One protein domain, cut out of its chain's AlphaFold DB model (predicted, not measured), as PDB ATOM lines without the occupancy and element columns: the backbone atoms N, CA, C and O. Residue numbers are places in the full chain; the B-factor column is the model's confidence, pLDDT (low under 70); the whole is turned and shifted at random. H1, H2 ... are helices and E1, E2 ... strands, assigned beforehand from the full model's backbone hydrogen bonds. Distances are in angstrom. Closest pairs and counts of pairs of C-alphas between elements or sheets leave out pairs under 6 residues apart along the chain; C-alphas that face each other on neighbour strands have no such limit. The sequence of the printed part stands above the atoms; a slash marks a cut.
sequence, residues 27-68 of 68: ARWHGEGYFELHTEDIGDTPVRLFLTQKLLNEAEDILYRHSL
ATOM      1  N   ALA A  27     -41.602 -28.148 -35.085       80.62
ATOM      2  CA  ALA A  27     -42.764 -27.871 -35.915       80.62
ATOM      3  C   ALA A  27     -42.807 -26.379 -36.274       80.62
ATOM      4  O   ALA A  27     -43.170 -25.520 -35.466       80.62
ATOM      5  N   ARG A  28     -42.451 -26.057 -37.516       83.00
ATOM      6  CA  ARG A  28     -42.446 -24.689 -38.033       83.00
ATOM      7  C   ARG A  28     -43.737 -24.404 -38.787       83.00
ATOM      8  O   ARG A  28     -44.182 -25.196 -39.608       83.00
ATOM      9  N   TRP A  29     -44.355 -23.258 -38.519       81.06
ATOM     10  CA  TRP A  29     -45.544 -22.835 -39.260       81.06
ATOM     11  C   TRP A  29     -45.172 -22.462 -40.698       81.06
ATOM     12  O   TRP A  29     -44.353 -21.562 -40.895       81.06
ATOM     13  N   HIS A  30     -45.794 -23.110 -41.687       81.75
ATOM     14  CA  HIS A  30     -45.510 -22.868 -43.107       81.75
ATOM     15  C   HIS A  30     -46.315 -21.695 -43.699       81.75
ATOM     16  O   HIS A  30     -46.126 -21.310 -44.844       81.75
ATOM     17  N   GLY A  31     -47.238 -21.089 -42.944       75.50
ATOM     18  CA  GLY A  31     -48.072 -19.988 -43.452       75.50
ATOM     19  C   GLY A  31     -49.263 -20.444 -44.301       75.50
ATOM     20  O   GLY A  31     -50.285 -19.767 -44.309       75.50
ATOM     21  N   GLU A  32     -49.187 -21.623 -44.918       79.38
ATOM     22  CA  GLU A  32     -50.243 -22.223 -45.751       79.38
ATOM     23  C   GLU A  32     -51.305 -23.016 -44.959       79.38
ATOM     24  O   GLU A  32     -52.068 -23.799 -45.521       79.38
ATOM     25  N   GLY A  33     -51.382 -22.822 -43.640       80.38
ATOM     26  CA  GLY A  33     -52.375 -23.495 -42.793       80.38
ATOM     27  C   GLY A  33     -51.925 -24.841 -42.215       80.38
ATOM     28  O   GLY A  33     -52.739 -25.543 -41.617       80.38
ATOM     29  N   TYR A  34     -50.649 -25.197 -42.370       81.62
ATOM     30  CA  TYR A  34     -50.056 -26.407 -41.804       81.62
ATOM     31  C   TYR A  34     -48.708 -26.124 -41.129       81.62
ATOM     32  O   TYR A  34     -48.045 -25.114 -41.391       81.62
ATOM     33  N   PHE A  35     -48.310 -27.039 -40.246       84.00
ATOM     34  CA  PHE A  35     -46.975 -27.094 -39.664       84.00
ATOM     35  C   PHE A  35     -46.109 -28.076 -40.435       84.00
ATOM     36  O   PHE A  35     -46.547 -29.176 -40.762       84.00
ATOM     37  N   GLU A  36     -44.873 -27.690 -40.691       84.62
ATOM     38  CA  GLU A  36     -43.843 -28.591 -41.177       84.62
ATOM     39  C   GLU A  36     -43.005 -29.054 -40.009       84.62
ATOM     40  O   GLU A  36     -42.438 -28.254 -39.266       84.62
ATOM     41  N   LEU A  37     -42.955 -30.365 -39.844       81.12
ATOM     42  CA  LEU A  37     -42.171 -31.010 -38.822       81.12
ATOM     43  C   LEU A  37     -40.902 -31.565 -39.460       81.12
ATOM     44  O   LEU A  37     -40.957 -32.461 -40.301       81.12
ATOM     45  N   HIS A  38     -39.766 -31.017 -39.039       74.69
ATOM     46  CA  HIS A  38     -38.442 -31.499 -39.410       74.69
ATOM     47  C   HIS A  38     -37.759 -32.059 -38.171       74.69
ATOM     48  O   HIS A  38     -37.354 -31.303 -37.291       74.69
ATOM     49  N   THR A  39     -37.618 -33.379 -38.094       70.62
ATOM     50  CA  THR A  39     -36.856 -34.016 -37.020       70.62
ATOM     51  C   THR A  39     -35.831 -34.974 -37.594       70.62
ATOM     52  O   THR A  39     -36.011 -35.540 -38.672       70.62
ATOM     53  N   GLU A  40     -34.742 -35.169 -36.856       68.88
ATOM     54  CA  GLU A  40     -33.700 -36.130 -37.227       68.88
ATOM     55  C   GLU A  40     -34.246 -37.564 -37.323       68.88
ATOM     56  O   GLU A  40     -33.690 -38.380 -38.053       68.88
ATOM     57  N   ASP A  41     -35.350 -37.856 -36.624       65.62
ATOM     58  CA  ASP A  41     -36.045 -39.145 -36.668       65.62
ATOM     59  C   ASP A  41     -36.731 -39.388 -38.030       65.62
ATOM     60  O   ASP A  41     -36.804 -40.527 -38.488       65.62
ATOM     61  N   ILE A  42     -37.204 -38.324 -38.694       66.50
ATOM     62  CA  ILE A  42     -37.873 -38.384 -40.005       66.50
ATOM     63  C   ILE A  42     -36.852 -38.301 -41.164       66.50
ATOM     64  O   ILE A  42     -37.113 -38.730 -42.295       66.50
ATOM     65  N   GLY A  43     -35.654 -37.772 -40.897       68.06
ATOM     66  CA  GLY A  43     -34.608 -37.582 -41.899       68.06
ATOM     67  C   GLY A  43     -34.985 -36.511 -42.930       68.06
ATOM     68  O   GLY A  43     -35.298 -35.382 -42.566       68.06
ATOM     69  N   ASP A  44     -34.942 -36.859 -44.220       63.28
ATOM     70  CA  ASP A  44     -35.221 -35.943 -45.345       63.28
ATOM     71  C   ASP A  44     -36.715 -35.864 -45.716       63.28
ATOM     72  O   ASP A  44     -37.095 -35.176 -46.658       63.28
ATOM     73  N   THR A  45     -37.594 -36.584 -45.008       68.50
ATOM     74  CA  THR A  45     -39.024 -36.597 -45.352       68.50
ATOM     75  C   THR A  45     -39.755 -35.446 -44.649       68.50
ATOM     76  O   THR A  45     -39.856 -35.448 -43.426       68.50
ATOM     77  N   PRO A  46     -40.314 -34.459 -45.370       67.56
ATOM     78  CA  PRO A  46     -41.068 -33.387 -44.733       67.56
ATOM     79  C   PRO A  46     -42.443 -33.898 -44.288       67.56
ATOM     80  O   PRO A  46     -43.283 -34.273 -45.114       67.56
ATOM     81  N   VAL A  47     -42.699 -33.886 -42.977       77.19
ATOM     82  CA  VAL A  47     -44.007 -34.238 -42.411       77.19
ATOM     83  C   VAL A  47     -44.855 -32.982 -42.287       77.19
ATOM     84  O   VAL A  47     -44.476 -32.009 -41.635       77.19
ATOM     85  N   ARG A  48     -46.031 -33.010 -42.917       81.88
ATOM     86  CA  ARG A  48     -47.002 -31.915 -42.877       81.88
ATOM     87  C   ARG A  48     -48.116 -32.233 -41.896       81.88
ATOM     88  O   ARG A  48     -48.874 -33.182 -42.072       81.88
ATOM     89  N   LEU A  49     -48.221 -31.395 -40.878       80.19
ATOM     90  CA  LEU A  49     -49.195 -31.482 -39.810       80.19
ATOM     91  C   LEU A  49     -50.299 -30.449 -40.031       80.19
ATOM     92  O   LEU A  49     -50.092 -29.243 -39.896       80.19
ATOM     93  N   PHE A  50     -51.497 -30.931 -40.345       81.56
ATOM     94  CA  PHE A  50     -52.687 -30.099 -40.520       81.56
ATOM     95  C   PHE A  50     -53.411 -29.932 -39.193       81.56
ATOM     96  O   PHE A  50     -54.389 -30.615 -38.896       81.56
ATOM     97  N   LEU A  51     -52.892 -29.042 -38.360       77.69
ATOM     98  CA  LEU A  51     -53.449 -28.768 -37.045       77.69
ATOM     99  C   LEU A  51     -53.146 -27.334 -36.614       77.69
ATOM    100  O   LEU A  51     -52.226 -26.693 -37.116       77.69
ATOM    101  N   THR A  52     -53.966 -26.797 -35.714       79.81
ATOM    102  CA  THR A  52     -53.810 -25.426 -35.209       79.81
ATOM    103  C   THR A  52     -52.728 -25.363 -34.129       79.81
ATOM    104  O   THR A  52     -52.436 -26.373 -33.498       79.81
ATOM    105  N   GLN A  53     -52.171 -24.177 -33.838       76.19
ATOM    106  CA  GLN A  53     -51.207 -24.005 -32.728       76.19
ATOM    107  C   GLN A  53     -51.732 -24.557 -31.399       76.19
ATOM    108  O   GLN A  53     -50.981 -25.144 -30.625       76.19
ATOM    109  N   LYS A  54     -53.033 -24.387 -31.145       78.44
ATOM    110  CA  LYS A  54     -53.677 -24.899 -29.939       78.44
ATOM    111  C   LYS A  54     -53.661 -26.429 -29.912       78.44
ATOM    112  O   LYS A  54     -53.215 -27.002 -28.926       78.44
ATOM    113  N   LEU A  55     -54.046 -27.072 -31.018       77.75
ATOM    114  CA  LEU A  55     -53.969 -28.526 -31.178       77.75
ATOM    115  C   LEU A  55     -52.530 -29.045 -31.124       77.75
ATOM    116  O   LEU A  55     -52.321 -30.111 -30.573       77.75
ATOM    117  N   LEU A  56     -51.541 -28.307 -31.639       78.62
ATOM    118  CA  LEU A  56     -50.123 -28.677 -31.535       78.62
ATOM    119  C   LEU A  56     -49.657 -28.663 -30.079       78.62
ATOM    120  O   LEU A  56     -48.917 -29.542 -29.645       78.62
ATOM    121  N   ASN A  57     -50.091 -27.662 -29.316       76.88
ATOM    122  CA  ASN A  57     -49.718 -27.534 -27.917       76.88
ATOM    123  C   ASN A  57     -50.421 -28.584 -27.043       76.88
ATOM    124  O   ASN A  57     -49.775 -29.198 -26.198       76.88
ATOM    125  N   GLU A  58     -51.708 -28.840 -27.294       78.94
ATOM    126  CA  GLU A  58     -52.488 -29.897 -26.634       78.94
ATOM    127  C   GLU A  58     -52.145 -31.305 -27.143       78.94
ATOM    128  O   GLU A  58     -52.490 -32.283 -26.487       78.94
ATOM    129  N   ALA A  59     -51.456 -31.425 -28.284       74.62
ATOM    130  CA  ALA A  59     -51.081 -32.713 -28.842       74.62
ATOM    131  C   ALA A  59     -50.211 -33.469 -27.847       74.62
ATOM    132  O   ALA A  59     -49.123 -33.025 -27.456       74.62
ATOM    133  N   GLU A  60     -50.705 -34.634 -27.456       72.44
ATOM    134  CA  GLU A  60     -49.924 -35.579 -26.695       72.44
ATOM    135  C   GLU A  60     -48.833 -36.184 -27.571       72.44
ATOM    136  O   GLU A  60     -48.884 -36.194 -28.802       72.44
ATOM    137  N   ASP A  61     -47.851 -36.755 -26.900       68.06
ATOM    138  CA  ASP A  61     -46.699 -37.394 -27.515       68.06
ATOM    139  C   ASP A  61     -47.042 -38.550 -28.473       68.06
ATOM    140  O   ASP A  61     -46.283 -38.934 -29.363       68.06
ATOM    141  N   ILE A  62     -48.243 -39.098 -28.308       67.06
ATOM    142  CA  ILE A  62     -48.823 -40.100 -29.199       67.06
ATOM    143  C   ILE A  62     -48.983 -39.541 -30.621       67.06
ATOM    144  O   ILE A  62     -48.800 -40.280 -31.587       67.06
ATOM    145  N   LEU A  63     -49.270 -38.243 -30.766       69.94
ATOM    146  CA  LEU A  63     -49.420 -37.599 -32.070       69.94
ATOM    147  C   LEU A  63     -48.090 -37.554 -32.832       69.94
ATOM    148  O   LEU A  63     -48.068 -37.806 -34.035       69.94
ATOM    149  N   TYR A  64     -46.978 -37.311 -32.130       66.88
ATOM    150  CA  TYR A  64     -45.638 -37.356 -32.722       66.88
ATOM    151  C   TYR A  64     -45.321 -38.751 -33.258       66.88
ATOM    152  O   TYR A  64     -44.880 -38.898 -34.393       66.88
ATOM    153  N   ARG A  65     -45.651 -39.792 -32.485       65.62
ATOM    154  CA  ARG A  65     -45.476 -41.184 -32.910       65.62
ATOM    155  C   ARG A  65     -46.311 -41.553 -34.139       65.62
ATOM    156  O   ARG A  65     -45.865 -42.381 -34.917       65.62
ATOM    157  N   HIS A  66     -47.507 -40.990 -34.303       66.94
ATOM    158  CA  HIS A  66     -48.357 -41.267 -35.470       66.94
ATOM    159  C   HIS A  66     -47.925 -40.504 -36.733       66.94
ATOM    160  O   HIS A  66     -48.402 -40.796 -37.824       66.94
ATOM    161  N   SER A  67     -47.061 -39.500 -36.571       59.56
ATOM    162  CA  SER A  67     -46.589 -38.630 -37.653       59.56
ATOM    163  C   SER A  67     -45.265 -39.102 -38.274       59.56
ATOM    164  O   SER A  67     -44.799 -38.487 -39.231       59.56
ATOM    165  N   LEU A  68     -44.676 -40.165 -37.716       61.00
ATOM    166  CA  LEU A  68     -43.488 -40.888 -38.185       61.00
ATOM    167  C   LEU A  68     -43.906 -42.161 -38.925       61.00
ATOM    168  O   LEU A  68     -43.263 -42.479 -39.949       61.00
TER     169      LEU A  68
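AT A GLANCE: This is residues 27 to 68 of the 68 residues of an uncharacterized protein of Pyrinomonadaceae bacterium (UniProt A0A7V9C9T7). The printed part is a small, flat, open loop of chain: a three-stranded sheet, E1, E2 and E3, makes one side, helix H1 grazes the sheet, and helix H2 stands across a gap from the sheet. The loop of residues 38 to 46 between E2 and E3 reaches away at the end opposite to H1, and the two C-alphas farthest apart, those of Asp 44 and Lys 54, lie in this loop and in H1. There are 42 residues printed, with three named strands followed by two named helices, in the order E1 E2 E3 H1 H2; the sheet has the order E1 - E2 - E3 and is antiparallel. The class is mixed, with helices holding 12 and strands 9 of the 21 residues in named elements. By its radius of gyration of the C-alphas, 9.9 A, the whole is compact, and the C-alphas span 25 by 23 by 11 A.

IN THESE COORDINATES: E1 is residues 27 to 29, 6.7 A from first to last C-alpha, and begins with C-alpha 27 at (-42.764, -27.871, -35.915). E2 is residues 35 to 37, 6.3 A long, and E3 is residues 47 to 49, 6.4 A long. H1 is residues 53 to 58, 8.6 A long, with C-alpha 53 at (-51.207, -24.005, -32.728). H2 is residues 61 to 66, 9.0 A long, and ends with C-alpha 66 at (-48.357, -41.267, -35.470).

HOW THE PARTS SIT: The three strands form a meander, each strand the antiparallel neighbour of the one before. E1 and E2 are a hairpin, with 149 degrees between their directions; C-alphas 28 and 36 face each other at 5.2 A, and N 28 and O 36 are within hydrogen-bond range at 2.8 A. E2 and E3 are a hairpin too, with 147 degrees between their directions; C-alphas 36 and 48 face each other at 4.9 A, and N 49 and O 35 are within hydrogen-bond range at 2.8 A. E1 and E3 are the edge strands, and E2 is the inner strand. H1 is on the sheet but only grazes it, with its residues 53 to 56. H2 is not on the sheet and is apart from E1, E2, E3 and H1. In H1 and H2 every O i to N i+4 pair is within hydrogen-bond range.

THE WHOLE: The C-alphas of Asp 44 and Lys 54 are 26.5 A apart, and those of Ala 27 and Leu 68, the first and last printed residues, 13.2 A. The printed part has no cut and ends at the chain's last residue. The links E1 to E2, E3 to H1 and H1 to H2 are tight; the link E2 to E3, nine residues, is short. The mean pLDDT of the printed part of this model is 74.4, and it is under 70 in residues 40 to 46 and 61 to 68, of which 61 to 66 belong to H2.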